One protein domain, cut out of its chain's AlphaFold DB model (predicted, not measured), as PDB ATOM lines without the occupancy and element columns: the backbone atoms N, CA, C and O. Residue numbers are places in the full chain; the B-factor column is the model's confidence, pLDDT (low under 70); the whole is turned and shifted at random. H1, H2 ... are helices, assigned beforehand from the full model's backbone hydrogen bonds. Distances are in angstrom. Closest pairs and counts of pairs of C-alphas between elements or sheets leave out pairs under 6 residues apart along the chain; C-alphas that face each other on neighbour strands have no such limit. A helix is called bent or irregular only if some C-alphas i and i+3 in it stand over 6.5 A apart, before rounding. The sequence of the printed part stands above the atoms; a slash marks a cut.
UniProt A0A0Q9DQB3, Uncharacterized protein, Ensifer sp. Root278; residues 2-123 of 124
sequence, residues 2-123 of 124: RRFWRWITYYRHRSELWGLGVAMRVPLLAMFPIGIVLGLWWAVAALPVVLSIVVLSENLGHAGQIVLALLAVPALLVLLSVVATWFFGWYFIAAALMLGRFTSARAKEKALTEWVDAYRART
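AT A GLANCE: This is residues 2 to 123 of the 124 residues of an uncharacterized protein of Ensifer sp. Root278 (UniProt A0A0Q9DQB3). The model is a V: one limb is a long helical hairpin made by H2, which folds back on itself, and the other is the pair H1 and H3, side by side and running opposite ways. The limbs join where H1 leads into H2 and H2 into H3. The printed part has 122 residues with three named helices, H1, H2, H3 in chain order, and no named strand; the class is all helix. It is loose, with a radius of gyration of the C-alphas of 18.1 A, and flat, spanning 53 by 37 by 18 A.

IN THESE COORDINATES: H1, residues 2 to 25, is 34.8 A long and begins at C-alpha 2 (156.490, 219.007, 250.236). H2, residues 31 to 98, was assigned as one helix by its hydrogen bonds but is bent: C-alphas 59 and 62 are 9.8 A apart. Its arms are H2a, residues 31 to 59, 40.8 A, and H2b, residues 62 to 98, 48.4 A. H2a is irregular, with C-alphas 45 and 48 6.8 A apart. H3, residues 103 to 121, ends at C-alpha 121 (147.577, 232.968, 247.632).

HOW THE PARTS SIT: H1 and H2a form a helical hairpin, touching through residues 12 to 23 and 31 to 41; their closest C-alphas, of Gly 19 and Pro 33, are 5.0 A apart. H2a and H2b touch, opposite ways at a shallow tilt of 5 degrees, closest at the C-alphas of Met 31 and Ala 94, 5.4 A. H1 and H3 touch, closest at the C-alphas of His 13 and Leu 112, 6.1 A. H2a and H3 are apart. Every O i to N i+4 pair is within hydrogen-bond range in H1 and H3; H2a has 23 of 25, H2b 31 of 33.

THE WHOLE: The farthest C-alphas, of Gly 61 and Gly 100, are 53.7 A apart. The printed part has no cut, and both links are tight. Mean pLDDT of the printed part is 77.8; residues 2, 57, 60, 63 to 65 and 123 are under 70.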
ATOM      1  N   ARG A   2     156.521 217.680 250.917       67.88
ATOM      2  CA  ARG A   2     156.490 219.007 250.236       67.88
ATOM      3  C   ARG A   2     155.741 220.132 250.975       67.88
ATOM      4  O   ARG A   2     155.982 221.301 250.691       67.88
ATOM      5  N   ARG A   3     154.788 219.812 251.859       74.75
ATOM      6  CA  ARG A   3     154.030 220.814 252.638       74.75
ATOM      7  C   ARG A   3     154.867 221.364 253.798       74.75
ATOM      8  O   ARG A   3     154.950 222.573 253.949       74.75
ATOM      9  N   PHE A   4     155.565 220.478 254.513       74.94
ATOM     10  CA  PHE A   4     156.481 220.819 255.605       74.94
ATOM     11  C   PHE A   4     157.679 221.642 255.119       74.94
ATOM     12  O   PHE A   4     157.953 222.702 255.664       74.94
ATOM     13  N   TRP A   5     158.310 221.228 254.013       74.06
ATOM     14  CA  TRP A   5     159.378 222.011 253.383       74.06
ATOM     15  C   TRP A   5     158.920 223.415 252.989       74.06
ATOM     16  O   TRP A   5     159.587 224.385 253.314       74.06
ATOM     17  N   ARG A   6     157.748 223.548 252.354       76.50
ATOM     18  CA  ARG A   6     157.198 224.869 252.021       76.50
ATOM     19  C   ARG A   6     156.903 225.720 253.257       76.50
ATOM     20  O   ARG A   6     157.087 226.929 253.204       76.50
ATOM     21  N   TRP A   7     156.475 225.095 254.349       76.69
ATOM     22  CA  TRP A   7     156.215 225.770 255.616       76.69
ATOM     23  C   TRP A   7     157.509 226.300 256.249       76.69
ATOM     24  O   TRP A   7     157.578 227.477 256.591       76.69
ATOM     25  N   ILE A   8     158.573 225.492 256.296       79.06
ATOM     26  CA  ILE A   8     159.905 225.939 256.742       79.06
ATOM     27  C   ILE A   8     160.396 227.101 255.876       79.06
ATOM     28  O   ILE A   8     160.806 228.137 256.399       79.06
ATOM     29  N   THR A   9     160.311 226.960 254.551       79.31
ATOM     30  CA  THR A   9     160.737 228.003 253.614       79.31
ATOM     31  C   THR A   9     159.951 229.297 253.821       79.31
ATOM     32  O   THR A   9     160.546 230.371 253.791       79.31
ATOM     33  N   TYR A  10     158.649 229.211 254.105       80.56
ATOM     34  CA  TYR A  10     157.813 230.367 254.424       80.56
ATOM     35  C   TYR A  10     158.290 231.110 255.680       80.56
ATOM     36  O   TYR A  10     158.498 232.324 255.625       80.56
ATOM     37  N   TYR A  11     158.525 230.404 256.793       80.75
ATOM     38  CA  TYR A  11     159.045 231.038 258.013       80.75
ATOM     39  C   TYR A  11     160.438 231.629 257.806       80.75
ATOM     40  O   TYR A  11     160.714 232.717 258.314       80.75
ATOM     41  N   ARG A  12     161.280 230.976 256.994       80.62
ATOM     42  CA  ARG A  12     162.587 231.512 256.601       80.62
ATOM     43  C   ARG A  12     162.453 232.848 255.892       80.62
ATOM     44  O   ARG A  12     162.972 233.843 256.391       80.62
ATOM     45  N   HIS A  13     161.679 232.896 254.811       80.19
ATOM     46  CA  HIS A  13     161.493 234.114 254.018       80.19
ATOM     47  C   HIS A  13     160.856 235.233 254.853       80.19
ATOM     48  O   HIS A  13     161.250 236.390 254.748       80.19
ATOM     49  N   ARG A  14     159.932 234.898 255.762       80.81
ATOM     50  CA  ARG A  14     159.319 235.871 256.674       80.81
ATOM     51  C   ARG A  14     160.312 236.454 257.687       80.81
ATOM     52  O   ARG A  14     160.285 237.657 257.931       80.81
ATOM     53  N   SER A  15     161.177 235.626 258.272       81.50
ATOM     54  CA  SER A  15     162.225 236.100 259.190       81.50
ATOM     55  C   SER A  15     163.291 236.938 258.475       81.50
ATOM     56  O   SER A  15     163.722 237.960 259.004       81.50
ATOM     57  N   GLU A  16     163.647 236.569 257.242       80.44
ATOM     58  CA  GLU A  16     164.566 237.320 256.381       80.44
ATOM     59  C   GLU A  16     163.983 238.685 255.977       80.44
ATOM     60  O   GLU A  16     164.698 239.686 256.022       80.44
ATOM     61  N   LEU A  17     162.680 238.759 255.668       82.38
ATOM     62  CA  LEU A  17     161.967 240.023 255.434       82.38
ATOM     63  C   LEU A  17     161.981 240.928 256.661       82.38
ATOM     64  O   LEU A  17     162.238 242.123 256.541       82.38
ATOM     65  N   TRP A  18     161.736 240.366 257.847       82.62
ATOM     66  CA  TRP A  18     161.810 241.135 259.085       82.62
ATOM     67  C   TRP A  18     163.228 241.672 259.324       82.62
ATOM     68  O   TRP A  18     163.393 242.864 259.582       82.62
ATOM     69  N   GLY A  19     164.254 240.830 259.150       78.44
ATOM     70  CA  GLY A  19     165.656 241.231 259.272       78.44
ATOM     71  C   GLY A  19     166.049 242.337 258.289       78.44
ATOM     72  O   GLY A  19     166.711 243.295 258.684       78.44
ATOM     73  N   LEU A  20     165.587 242.257 257.036       80.69
ATOM     74  CA  LEU A  20     165.790 243.300 256.023       80.69
ATOM     75  C   LEU A  20     165.070 244.601 256.367       80.69
ATOM     76  O   LEU A  20     165.677 245.665 256.274       80.69
ATOM     77  N   GLY A  21     163.811 244.535 256.800       81.00
ATOM     78  CA  GLY A  21     163.049 245.719 257.190       81.00
ATOM     79  C   GLY A  21     163.691 246.459 258.367       81.00
ATOM     80  O   GLY A  21     163.775 247.688 258.361       81.00
ATOM     81  N   VAL A  22     164.216 245.723 259.354       79.81
ATOM     82  CA  VAL A  22     164.986 246.300 260.469       79.81
ATOM     83  C   VAL A  22     166.320 246.874 259.974       79.81
ATOM     84  O   VAL A  22     166.669 247.998 260.333       79.81
ATOM     85  N   ALA A  23     167.033 246.155 259.100       80.25
ATOM     86  CA  ALA A  23     168.297 246.605 258.519       80.25
ATOM     87  C   ALA A  23     168.156 247.887 257.678       80.25
ATOM     88  O   ALA A  23     169.044 248.733 257.697       80.25
ATOM     89  N   MET A  24     167.038 248.065 256.969       79.50
ATOM     90  CA  MET A  24     166.761 249.286 256.204       79.50
ATOM     91  C   MET A  24     166.438 250.490 257.093       79.50
ATOM     92  O   MET A  24     166.744 251.616 256.708       79.50
ATOM     93  N   ARG A  25     165.833 250.277 258.272       81.12
ATOM     94  CA  ARG A  25     165.556 251.356 259.239       81.12
ATOM     95  C   ARG A  25     166.822 251.862 259.917       81.12
ATOM     96  O   ARG A  25     166.915 253.049 260.206       81.12
ATOM     97  N   VAL A  26     167.781 250.970 260.172       81.31
ATOM     98  CA  VAL A  26     169.051 251.310 260.823       81.31
ATOM     99  C   VAL A  26     170.221 250.747 260.005       81.31
ATOM    100  O   VAL A  26     170.804 249.728 260.382       81.31
ATOM    101  N   PRO A  27     170.590 251.396 258.882       74.81
ATOM    102  CA  PRO A  27     171.598 250.881 257.950       74.81
ATOM    103  C   PRO A  27     172.979 250.694 258.590       74.81
ATOM    104  O   PRO A  27     173.669 249.732 258.272       74.81
ATOM    105  N   LEU A  28     173.349 251.537 259.562       75.38
ATOM    106  CA  LEU A  28     174.589 251.399 260.343       75.38
ATOM    107  C   LEU A  28     174.653 250.110 261.172       75.38
ATOM    108  O   LEU A  28     175.736 249.611 261.447       75.38
ATOM    109  N   LEU A  29     173.502 249.561 261.563       76.88
ATOM    110  CA  LEU A  29     173.417 248.313 262.314       76.88
ATOM    111  C   LEU A  29     172.928 247.156 261.445       76.88
ATOM    112  O   LEU A  29     172.684 246.096 261.999       76.88
ATOM    113  N   ALA A  30     172.828 247.308 260.117       75.88
ATOM    114  CA  ALA A  30     172.259 246.312 259.199       75.88
ATOM    115  C   ALA A  30     172.871 244.907 259.333       75.88
ATOM    116  O   ALA A  30     172.191 243.904 259.109       75.88
ATOM    117  N   MET A  31     174.134 244.823 259.750       76.94
ATOM    118  CA  MET A  31     174.844 243.564 259.960       76.94
ATOM    119  C   MET A  31     174.320 242.759 261.162       76.94
ATOM    120  O   MET A  31     174.333 241.534 261.108       76.94
ATOM    121  N   PHE A  32     173.787 243.408 262.204       77.38
ATOM    122  CA  PHE A  32     173.216 242.733 263.377       77.38
ATOM    123  C   PHE A  32     171.903 241.983 263.092       77.38
ATOM    124  O   PHE A  32     171.864 240.779 263.333       77.38
ATOM    125  N   PRO A  33     170.829 242.606 262.566       76.69
ATOM    126  CA  PRO A  33     169.576 241.908 262.299       76.69
ATOM    127  C   PRO A  33     169.746 240.852 261.202       76.69
ATOM    128  O   PRO A  33     169.178 239.769 261.319       76.69
ATOM    129  N   ILE A  34     170.575 241.115 260.181       78.44
ATOM    130  CA  ILE A  34     170.912 240.106 259.167       78.44
ATOM    131  C   ILE A  34     171.685 238.950 259.817       78.44
ATOM    132  O   ILE A  34     171.313 237.795 259.634       78.44
ATOM    133  N   GLY A  35     172.699 239.240 260.637       78.88
ATOM    134  CA  GLY A  35     173.480 238.233 261.356       78.88
ATOM    135  C   GLY A  35     172.647 237.371 262.309       78.88
ATOM    136  O   GLY A  35     172.832 236.158 262.338       78.88
ATOM    137  N   ILE A  36     171.690 237.957 263.033       80.69
ATOM    138  CA  ILE A  36     170.786 237.231 263.939       80.69
ATOM    139  C   ILE A  36     169.915 236.240 263.163       80.69
ATOM    140  O   ILE A  36     169.813 235.078 263.554       80.69
ATOM    141  N   VAL A  37     169.313 236.667 262.047       80.25
ATOM    142  CA  VAL A  37     168.486 235.780 261.216       80.25
ATOM    143  C   VAL A  37     169.339 234.659 260.617       80.25
ATOM    144  O   VAL A  37     168.952 233.494 260.689       80.25
ATOM    145  N   LEU A  38     170.522 234.987 260.086       79.69
ATOM    146  CA  LEU A  38     171.466 233.999 259.555       79.69
ATOM    147  C   LEU A  38     171.880 232.983 260.624       79.69
ATOM    148  O   LEU A  38     171.816 231.782 260.377       79.69
ATOM    149  N   GLY A  39     172.267 233.456 261.811       78.75
ATOM    150  CA  GLY A  39     172.711 232.622 262.925       78.75
ATOM    151  C   GLY A  39     171.613 231.701 263.448       78.75
ATOM    152  O   GLY A  39     171.869 230.526 263.701       78.75
ATOM    153  N   LEU A  40     170.372 232.191 263.533       82.50
ATOM    154  CA  LEU A  40     169.226 231.378 263.941       82.50
ATOM    155  C   LEU A  40     168.971 230.237 262.950       82.50
ATOM    156  O   LEU A  40     168.831 229.084 263.355       82.50
ATOM    157  N   TRP A  41     168.977 230.527 261.646       79.06
ATOM    158  CA  TRP A  41     168.834 229.487 260.624       79.06
ATOM    159  C   TRP A  41     170.028 228.540 260.574       79.06
ATOM    160  O   TRP A  41     169.845 227.353 260.308       79.06
ATOM    161  N   TRP A  42     171.227 229.033 260.877       76.62
ATOM    162  CA  TRP A  42     172.424 228.210 260.977       76.62
ATOM    163  C   TRP A  42     172.331 227.217 262.137       76.62
ATOM    164  O   TRP A  42     172.558 226.029 261.929       76.62
ATOM    165  N   ALA A  43     171.899 227.656 263.323       75.56
ATOM    166  CA  ALA A  43     171.671 226.773 264.466       75.56
ATOM    167  C   ALA A  43     170.622 225.690 264.154       75.56
ATOM    168  O   ALA A  43     170.830 224.513 264.448       75.56
ATOM    169  N   VAL A  44     169.527 226.066 263.482       79.56
ATOM    170  CA  VAL A  44     168.483 225.122 263.046       79.56
ATOM    171  C   VAL A  44     169.014 224.117 262.018       79.56
ATOM    172  O   VAL A  44     168.687 222.935 262.096       79.56
ATOM    173  N   ALA A  45     169.844 224.553 261.066       75.56
ATOM    174  CA  ALA A  45     170.431 223.680 260.049       75.56
ATOM    175  C   ALA A  45     171.557 222.783 260.594       75.56
ATOM    176  O   ALA A  45     171.745 221.675 260.096       75.56
ATOM    177  N   ALA A  46     172.292 223.241 261.610       73.25
ATOM    178  CA  ALA A  46     173.378 222.495 262.239       73.25
ATOM    179  C   ALA A  46     172.872 221.415 263.212       73.25
ATOM    180  O   ALA A  46     173.530 220.389 263.370       73.25
ATOM    181  N   LEU A  47     171.694 221.602 263.822       76.12
ATOM    182  CA  LEU A  47     171.109 220.676 264.804       76.12
ATOM    183  C   LEU A  47     171.092 219.198 264.360       76.12
ATOM    184  O   LEU A  47     171.592 218.362 265.112       76.12
ATOM    185  N   PRO A  48     170.586 218.836 263.162       75.44
ATOM    186  CA  PRO A  48     170.564 217.444 262.707       75.44
ATOM    187  C   PRO A  48     171.965 216.847 262.542       75.44
ATOM    188  O   PRO A  48     172.172 215.665 262.813       75.44
ATOM    189  N   VAL A  49     172.929 217.665 262.111       73.56
ATOM    190  CA  VAL A  49     174.322 217.248 261.912       73.56
ATOM    191  C   VAL A  49     174.982 216.993 263.260       73.56
ATOM    192  O   VAL A  49     175.523 215.914 263.477       73.56
ATOM    193  N   VAL A  50     174.874 217.942 264.193       75.00
ATOM    194  CA  VAL A  50     175.440 217.819 265.544       75.00
ATOM    195  C   VAL A  50     174.835 216.624 266.282       75.00
ATOM    196  O   VAL A  50     175.578 215.823 266.839       75.00
ATOM    197  N   LEU A  51     173.511 216.442 266.220       77.19
ATOM    198  CA  LEU A  51     172.840 215.283 266.818       77.19
ATOM    199  C   LEU A  51     173.343 213.962 266.230       77.19
ATOM    200  O   LEU A  51     173.634 213.034 266.978       77.19
ATOM    201  N   SER A  52     173.496 213.889 264.907       71.94
ATOM    202  CA  SER A  52     174.020 212.687 264.250       71.94
ATOM    203  C   SER A  52     175.452 212.383 264.693       71.94
ATOM    204  O   SER A  52     175.785 211.222 264.905       71.94
ATOM    205  N   ILE A  53     176.287 213.413 264.881       72.62
ATOM    206  CA  ILE A  53     177.676 213.267 265.336       72.62
ATOM    207  C   ILE A  53     177.753 212.758 266.777       72.62
ATOM    208  O   ILE A  53     178.559 211.869 267.059       72.62
ATOM    209  N   VAL A  54     176.924 213.299 267.674       75.06
ATOM    210  CA  VAL A  54     176.862 212.870 269.081       75.06
ATOM    211  C   VAL A  54     176.438 211.404 269.159       75.06
ATOM    212  O   VAL A  54     177.156 210.593 269.737       75.06
ATOM    213  N   VAL A  55     175.355 211.033 268.468       75.25
ATOM    214  CA  VAL A  55     174.849 209.650 268.450       75.25
ATOM    215  C   VAL A  55     175.858 208.672 267.836       75.25
ATOM    216  O   VAL A  55     176.017 207.559 268.340       75.25
ATOM    217  N   LEU A  56     176.564 209.052 266.762       70.94
ATOM    218  CA  LEU A  56     177.605 208.195 266.175       70.94
ATOM    219  C   LEU A  56     178.812 208.038 267.108       70.94
ATOM    220  O   LEU A  56     179.377 206.946 267.192       70.94
ATOM    221  N   SER A  57     179.207 209.113 267.794       69.56
ATOM    222  CA  SER A  57     180.361 209.102 268.701       69.56
ATOM    223  C   SER A  57     180.123 208.223 269.925       69.56
ATOM    224  O   SER A  57     181.047 207.546 270.365       69.56
ATOM    225  N   GLU A  58     178.893 208.189 270.441       73.88
ATOM    226  CA  GLU A  58     178.530 207.358 271.595       73.88
ATOM    227  C   GLU A  58     178.491 205.855 271.269       73.88
ATOM    228  O   GLU A  58     178.772 205.040 272.143       73.88
ATOM    229  N   ASN A  59     178.197 205.469 270.020       70.25
ATOM    230  CA  ASN A  59     177.941 204.066 269.665       70.25
ATOM    231  C   ASN A  59     179.109 203.326 268.979       70.25
ATOM    232  O   ASN A  59     179.127 202.098 268.992       70.25
ATOM    233  N   LEU A  60     180.065 204.025 268.349       65.94
ATOM    234  CA  LEU A  60     181.051 203.397 267.440       65.94
ATOM    235  C   LEU A  60     182.530 203.558 267.846       65.94
ATOM    236  O   LEU A  60     183.416 203.067 267.137       65.94
ATOM    237  N   GLY A  61     182.829 204.218 268.969       72.56
ATOM    238  CA  GLY A  61     184.203 204.382 269.463       72.56
ATOM    239  C   GLY A  61     185.162 205.006 268.429       72.56
ATOM    240  O   GLY A  61     184.768 205.838 267.612       72.56
ATOM    241  N   HIS A  62     186.441 204.606 268.434       70.00
ATOM    242  CA  HIS A  62     187.471 205.169 267.537       70.00
ATOM    243  C   HIS A  62     187.240 204.867 266.043       70.00
ATOM    244  O   HIS A  62     187.572 205.692 265.194       70.00
ATOM    245  N   ALA A  63     186.629 203.727 265.700       68.94
ATOM    246  CA  ALA A  63     186.295 203.406 264.309       68.94
ATOM    247  C   ALA A  63     185.196 204.336 263.762       68.94
ATOM    248  O   ALA A  63     185.275 204.793 262.621       68.94
ATOM    249  N   GLY A  64     184.220 204.687 264.608       68.56
ATOM    250  CA  GLY A  64     183.206 205.695 264.304       68.56
ATOM    251  C   GLY A  64     183.806 207.065 264.026       68.56
ATOM    252  O   GLY A  64     183.414 207.711 263.060       68.56
ATOM    253  N   GLN A  65     184.807 207.481 264.805       69.81
ATOM    254  CA  GLN A  65     185.482 208.768 264.611       69.81
ATOM    255  C   GLN A  65     186.249 208.854 263.287       69.81
ATOM    256  O   GLN A  65     186.239 209.909 262.659       69.81
ATOM    257  N   ILE A  66     186.867 207.763 262.825       73.94
ATOM    258  CA  ILE A  66     187.594 207.739 261.544       73.94
ATOM    259  C   ILE A  66     186.620 207.851 260.366       73.94
ATOM    260  O   ILE A  66     186.825 208.669 259.471       73.94
ATOM    261  N   VAL A  67     185.529 207.079 260.384       73.00
ATOM    262  CA  VAL A  67     184.474 207.148 259.356       73.00
ATOM    263  C   VAL A  67     183.819 208.528 259.359       73.00
ATOM    264  O   VAL A  67     183.592 209.119 258.301       73.00
ATOM    265  N   LEU A  68     183.575 209.076 260.548       72.12
ATOM    266  CA  LEU A  68     183.007 210.400 260.717       72.12
ATOM    267  C   LEU A  68     183.972 211.481 260.234       72.12
ATOM    268  O   LEU A  68     183.521 212.373 259.544       72.12
ATOM    269  N   ALA A  69     185.280 211.392 260.471       73.25
ATOM    270  CA  ALA A  69     186.248 212.329 259.900       73.25
ATOM    271  C   ALA A  69     186.279 212.253 258.362       73.25
ATOM    272  O   ALA A  69     186.267 213.287 257.694       73.25
ATOM    273  N   LEU A  70     186.240 211.043 257.792       78.38
ATOM    274  CA  LEU A  70     186.279 210.842 256.342       78.38
ATOM    275  C   LEU A  70     185.040 211.406 255.625       78.38
ATOM    276  O   LEU A  70     185.155 211.921 254.517       78.38
ATOM    277  N   LEU A  71     183.862 211.317 256.253       74.69
ATOM    278  CA  LEU A  71     182.594 211.821 255.711       74.69
ATOM    279  C   LEU A  71     182.308 213.273 256.111       74.69
ATOM    280  O   LEU A  71     181.809 214.051 255.298       74.69
ATOM    281  N   ALA A  72     182.627 213.659 257.345       73.69
ATOM    282  CA  ALA A  72     182.333 214.982 257.875       73.69
ATOM    283  C   ALA A  72     183.245 216.046 257.278       73.69
ATOM    284  O   ALA A  72     182.752 217.131 257.023       73.69
ATOM    285  N   VAL A  73     184.523 215.772 256.993       76.19
ATOM    286  CA  VAL A  73     185.419 216.769 256.375       76.19
ATOM    287  C   VAL A  73     184.906 217.241 255.002       76.19
ATOM    288  O   VAL A  73     184.699 218.446 254.838       76.19
ATOM    289  N   PRO A  74     184.626 216.361 254.020       77.00
ATOM    290  CA  PRO A  74     184.076 216.796 252.738       77.00
ATOM    291  C   PRO A  74     182.658 217.362 252.877       77.00
ATOM    292  O   PRO A  74     182.346 218.365 252.235       77.00
ATOM    293  N   ALA A  75     181.813 216.801 253.751       75.69
ATOM    294  CA  ALA A  75     180.489 217.363 254.016       75.69
ATOM    295  C   ALA A  75     180.570 218.782 254.607       75.69
ATOM    296  O   ALA A  75     179.794 219.652 254.220       75.69
ATOM    297  N   LEU A  76     181.537 219.043 255.490       73.50
ATOM    298  CA  LEU A  76     181.784 220.351 256.088       73.50
ATOM    299  C   LEU A  76     182.317 221.338 255.051       73.50
ATOM    300  O   LEU A  76     181.907 222.489 255.072       73.50
ATOM    301  N   LEU A  77     183.173 220.910 254.118       77.50
ATOM    302  CA  LEU A  77     183.655 221.760 253.021       77.50
ATOM    303  C   LEU A  77     182.531 222.151 252.052       77.50
ATOM    304  O   LEU A  77     182.437 223.309 251.636       77.50
ATOM    305  N   VAL A  78     181.645 221.211 251.715       77.69
ATOM    306  CA  VAL A  78     180.457 221.500 250.897       77.69
ATOM    307  C   VAL A  78     179.500 222.420 251.656       77.69
ATOM    308  O   VAL A  78     179.015 223.406 251.105       77.69
ATOM    309  N   LEU A  79     179.277 222.155 252.945       72.94
ATOM    310  CA  LEU A  79     178.456 223.010 253.793       72.94
ATOM    311  C   LEU A  79     179.047 224.423 253.873       72.94
ATOM    312  O   LEU A  79     178.334 225.387 253.632       72.94
ATOM    313  N   LEU A  80     180.349 224.553 254.134       73.56
ATOM    314  CA  LEU A  80     181.055 225.830 254.213       73.56
ATOM    315  C   LEU A  80     181.010 226.596 252.895       73.56
ATOM    316  O   LEU A  80     180.781 227.794 252.930       73.56
ATOM    317  N   SER A  81     181.185 225.950 251.743       75.19
ATOM    318  CA  SER A  81     181.158 226.639 250.441       75.19
ATOM    319  C   SER A  81     179.759 227.138 250.062       75.19
ATOM    320  O   SER A  81     179.599 228.287 249.635       75.19
ATOM    321  N   VAL A  82     178.721 226.330 250.291       75.62
ATOM    322  CA  VAL A  82     177.324 226.743 250.072       75.62
ATOM    323  C   VAL A  82     176.923 227.840 251.060       75.62
ATOM    324  O   VAL A  82     176.351 228.861 250.663       75.62
ATOM    325  N   VAL A  83     177.266 227.671 252.340       71.75
ATOM    326  CA  VAL A  83     176.982 228.653 253.393       71.75
ATOM    327  C   VAL A  83     177.759 229.938 253.155       71.75
ATOM    328  O   VAL A  83     177.175 231.003 253.303       71.75
ATOM    329  N   ALA A  84     179.020 229.873 252.728       73.44
ATOM    330  CA  ALA A  84     179.825 231.047 252.417       73.44
ATOM    331  C   ALA A  84     179.186 231.850 251.288       73.44
ATOM    332  O   ALA A  84     178.979 233.046 251.442       73.44
ATOM    333  N   THR A  85     178.787 231.204 250.190       77.25
ATOM    334  CA  THR A  85     178.153 231.902 249.059       77.25
ATOM    335  C   THR A  85     176.864 232.613 249.491       77.25
ATOM    336  O   THR A  85     176.623 233.769 249.139       77.25
ATOM    337  N   TRP A  86     176.052 231.951 250.319       77.94
ATOM    338  CA  TRP A  86     174.833 232.536 250.877       77.94
ATOM    339  C   TRP A  86     175.124 233.669 251.876       77.94
ATOM    340  O   TRP A  86     174.518 234.740 251.786       77.94
ATOM    341  N   PHE A  87     176.080 233.467 252.783       77.81
ATOM    342  CA  PHE A  87     176.505 234.427 253.800       77.81
ATOM    343  C   PHE A  87     177.105 235.681 253.165       77.81
ATOM    344  O   PHE A  87     176.671 236.784 253.484       77.81
ATOM    345  N   PHE A  88     178.023 235.532 252.208       79.19
ATOM    346  CA  PHE A  88     178.602 236.646 251.459       79.19
ATOM    347  C   PHE A  88     177.536 237.417 250.677       79.19
ATOM    348  O   PHE A  88     177.589 238.643 250.631       79.19
ATOM    349  N   GLY A  89     176.519 236.737 250.136       81.62
ATOM    350  CA  GLY A  89     175.384 237.401 249.492       81.62
ATOM    351  C   GLY A  89     174.586 238.298 250.446       81.62
ATOM    352  O   GLY A  89     174.152 239.382 250.065       81.62
ATOM    353  N   TRP A  90     174.398 237.879 251.697       81.19
ATOM    354  CA  TRP A  90     173.756 238.697 252.733       81.19
ATOM    355  C   TRP A  90     174.675 239.785 253.293       81.19
ATOM    356  O   TRP A  90     174.231 240.914 253.498       81.19
ATOM    357  N   TYR A  91     175.957 239.475 253.463       80.44
ATOM    358  CA  TYR A  91     176.988 240.414 253.888       80.44
ATOM    359  C   TYR A  91     177.143 241.564 252.892       80.44
ATOM    360  O   TYR A  91     177.171 242.721 253.294       80.44
ATOM    361  N   PHE A  92     177.151 241.280 251.587       83.38
ATOM    362  CA  PHE A  92     177.229 242.309 250.551       83.38
ATOM    363  C   PHE A  92     176.011 243.242 250.572       83.38
ATOM    364  O   PHE A  92     176.135 244.434 250.314       83.38
ATOM    365  N   ILE A  93     174.832 242.725 250.930       82.06
ATOM    366  CA  ILE A  93     173.617 243.534 251.098       82.06
ATOM    367  C   ILE A  93     173.706 244.399 252.355       82.06
ATOM    368  O   ILE A  93     173.365 245.576 252.291       82.06
ATOM    369  N   ALA A  94     174.199 243.852 253.468       81.25
ATOM    370  CA  ALA A  94     174.440 244.620 254.689       81.25
ATOM    371  C   ALA A  94     175.485 245.727 254.464       81.25
ATOM    372  O   ALA A  94     175.252 246.874 254.833       81.25
ATOM    373  N   ALA A  95     176.593 245.413 253.789       82.00
ATOM    374  CA  ALA A  95     177.634 246.372 253.434       82.00
ATOM    375  C   ALA A  95     177.110 247.447 252.467       82.00
ATOM    376  O   ALA A  95     177.366 248.632 252.661       82.00
ATOM    377  N   ALA A  96     176.320 247.061 251.460       83.50
ATOM    378  CA  ALA A  96     175.661 248.008 250.564       83.50
ATOM    379  C   ALA A  96     174.705 248.940 251.327       83.50
ATOM    380  O   ALA A  96     174.729 250.145 251.088       83.50
ATOM    381  N   LEU A  97     173.930 248.414 252.283       82.12
ATOM    382  CA  LEU A  97     173.056 249.201 253.161       82.12
ATOM    383  C   LEU A  97     173.842 250.188 254.029       82.12
ATOM    384  O   LEU A  97     173.469 251.356 254.093       82.12
ATOM    385  N   MET A  98     174.946 249.750 254.639       79.56
ATOM    386  CA  MET A  98     175.844 250.611 255.422       79.56
ATOM    387  C   MET A  98     176.449 251.741 254.577       79.56
ATOM    388  O   MET A  98     176.624 252.849 255.072       79.56
ATOM    389  N   LEU A  99     176.700 251.489 253.288       83.19
ATOM    390  CA  LEU A  99     177.150 252.487 252.309       83.19
ATOM    391  C   LEU A  99     176.001 253.349 251.739       83.19
ATOM    392  O   LEU A  99     176.213 254.102 250.789       83.19
ATOM    393  N   GLY A 100     174.775 253.227 252.264       79.81
ATOM    394  CA  GLY A 100     173.597 253.984 251.822       79.81
ATOM    395  C   GLY A 100     172.965 253.492 250.514       79.81
ATOM    396  O   GLY A 100     172.089 254.153 249.954       79.81
ATOM    397  N   ARG A 101     173.379 252.330 249.997       82.50
ATOM    398  CA  ARG A 101     172.876 251.738 248.747       82.50
ATOM    399  C   ARG A 101     171.770 250.726 249.045       82.50
ATOM    400  O   ARG A 101     172.017 249.554 249.309       82.50
ATOM    401  N   PHE A 102     170.524 251.174 248.922       82.44
ATOM    402  CA  PHE A 102     169.332 250.361 249.206       82.44
ATOM    403  C   PHE A 102     168.853 249.492 248.031       82.44
ATOM    404  O   PHE A 102     167.896 248.737 248.184       82.44
ATOM    405  N   THR A 103     169.469 249.587 246.849       82.62
ATOM    406  CA  THR A 103     168.991 248.917 245.626       82.62
ATOM    407  C   THR A 103     168.994 247.394 245.743       82.62
ATOM    408  O   THR A 103     167.989 246.757 245.437       82.62
ATOM    409  N   SER A 104     170.086 246.807 246.237       80.19
ATOM    410  CA  SER A 104     170.211 245.357 246.439       80.19
ATOM    411  C   SER A 104     169.276 244.848 247.538       80.19
ATOM    412  O   SER A 104     168.652 243.797 247.388       80.19
ATOM    413  N   ALA A 105     169.124 245.622 248.614       81.06
ATOM    414  CA  ALA A 105     168.229 245.301 249.716       81.06
ATOM    415  C   ALA A 105     166.754 245.333 249.279       81.06
ATOM    416  O   ALA A 105     166.029 244.378 249.544       81.06
ATOM    417  N   ARG A 106     166.325 246.370 248.540       82.31
ATOM    418  CA  ARG A 106     164.959 246.477 247.989       82.31
ATOM    419  C   ARG A 106     164.664 245.419 246.931       82.31
ATOM    420  O   ARG A 106     163.563 244.883 246.904       82.31
ATOM    421  N   ALA A 107     165.630 245.091 246.071       85.25
ATOM    422  CA  ALA A 107     165.467 244.012 245.096       85.25
ATOM    423  C   ALA A 107     165.228 242.664 245.794       85.25
ATOM    424  O   ALA A 107     164.347 241.903 245.393       85.25
ATOM    425  N   LYS A 108     165.969 242.394 246.877       81.75
ATOM    426  CA  LYS A 108     165.799 241.171 247.666       81.75
ATOM    427  C   LYS A 108     164.490 241.169 248.455       81.75
ATOM    428  O   LYS A 108     163.798 240.159 248.441       81.75
ATOM    429  N   GLU A 109     164.125 242.289 249.077       85.25
ATOM    430  CA  GLU A 109     162.835 242.471 249.754       85.25
ATOM    431  C   GLU A 109     161.659 242.220 248.802       85.25
ATOM    432  O   GLU A 109     160.754 241.458 249.138       85.25
ATOM    433  N   LYS A 110     161.696 242.777 247.586       84.62
ATOM    434  CA  LYS A 110     160.666 242.553 246.565       84.62
ATOM    435  C   LYS A 110     160.543 241.073 246.197       84.62
ATOM    436  O   LYS A 110     159.446 240.529 246.268       84.62
ATOM    437  N   ALA A 111     161.656 240.405 245.892       84.75
ATOM    438  CA  ALA A 111     161.654 238.980 245.553       84.75
ATOM    439  C   ALA A 111     161.121 238.098 246.701       84.75
ATOM    440  O   ALA A 111     160.359 237.159 246.477       84.75
ATOM    441  N   LEU A 112     161.497 238.416 247.945       83.12
ATOM    442  CA  LEU A 112     161.007 237.733 249.144       83.12
ATOM    443  C   LEU A 112     159.501 237.950 249.355       83.12
ATOM    444  O   LEU A 112     158.791 237.007 249.705       83.12
ATOM    445  N   THR A 113     159.022 239.174 249.135       83.88
ATOM    446  CA  THR A 113     157.612 239.555 249.315       83.88
ATOM    447  C   THR A 113     156.732 238.868 248.277       83.88
ATOM    448  O   THR A 113     155.768 238.203 248.646       83.88
ATOM    449  N   GLU A 114     157.129 238.904 247.001       87.44
ATOM    450  CA  GLU A 114     156.443 238.196 245.913       87.44
ATOM    451  C   GLU A 114     156.328 236.690 246.194       87.44
ATOM    452  O   GLU A 114     155.280 236.085 245.964       87.44
ATOM    453  N   TRP A 115     157.379 236.074 246.748       83.06
ATOM    454  CA  TRP A 115     157.350 234.657 247.107       83.06
ATOM    455  C   TRP A 115     156.390 234.361 248.269       83.06
ATOM    456  O   TRP A 115     155.636 233.385 248.231       83.06
ATOM    457  N   VAL A 116     156.402 235.202 249.307       82.81
ATOM    458  CA  VAL A 116     155.521 235.086 250.480       82.81
ATOM    459  C   VAL A 116     154.055 235.277 250.094       82.81
ATOM    460  O   VAL A 116     153.206 234.502 250.545       82.81
ATOM    461  N   ASP A 117     153.759 236.244 249.230       83.62
ATOM    462  CA  ASP A 117     152.408 236.516 248.741       83.62
ATOM    463  C   ASP A 117     151.911 235.395 247.826       83.62
ATOM    464  O   ASP A 117     150.796 234.901 248.006       83.62
ATOM    465  N   ALA A 118     152.762 234.883 246.929       84.25
ATOM    466  CA  ALA A 118     152.439 233.713 246.114       84.25
ATOM    467  C   ALA A 118     152.188 232.456 246.966       84.25
ATOM    468  O   ALA A 118     151.339 231.629 246.625       84.25
ATOM    469  N   TYR A 119     152.905 232.290 248.085       78.56
ATOM    470  CA  TYR A 119     152.648 231.199 249.023       78.56
ATOM    471  C   TYR A 119     151.300 231.367 249.733       78.56
ATOM    472  O   TYR A 119     150.534 230.403 249.792       78.56
ATOM    473  N   ARG A 120     150.978 232.577 250.217       77.25
ATOM    474  CA  ARG A 120     149.682 232.887 250.845       77.25
ATOM    475  C   ARG A 120     148.515 232.671 249.886       77.25
ATOM    476  O   ARG A 120     147.575 231.984 250.251       77.25
ATOM    477  N   ALA A 121     148.616 233.148 248.648       82.19
ATOM    478  CA  ALA A 121     147.577 232.968 247.632       82.19
ATOM    479  C   ALA A 121     147.312 231.493 247.274       82.19
ATOM    480  O   ALA A 121     146.231 231.155 246.813       82.19
ATOM    481  N   ARG A 122     148.293 230.603 247.475       75.94
ATOM    482  CA  ARG A 122     148.157 229.150 247.251       75.94
ATOM    483  C   ARG A 122     147.721 228.366 248.492       75.94
ATOM    484  O   ARG A 122     147.577 227.146 248.405       75.94
ATOM    485  N   THR A 123     147.658 229.014 249.654       67.94
ATOM    486  CA  THR A 123     147.317 228.381 250.940       67.94
ATOM    487  C   THR A 123     146.075 228.967 251.608       67.94
ATOM    488  O   THR A 123     145.586 228.335 252.544       67.94
TER     489      THR A 123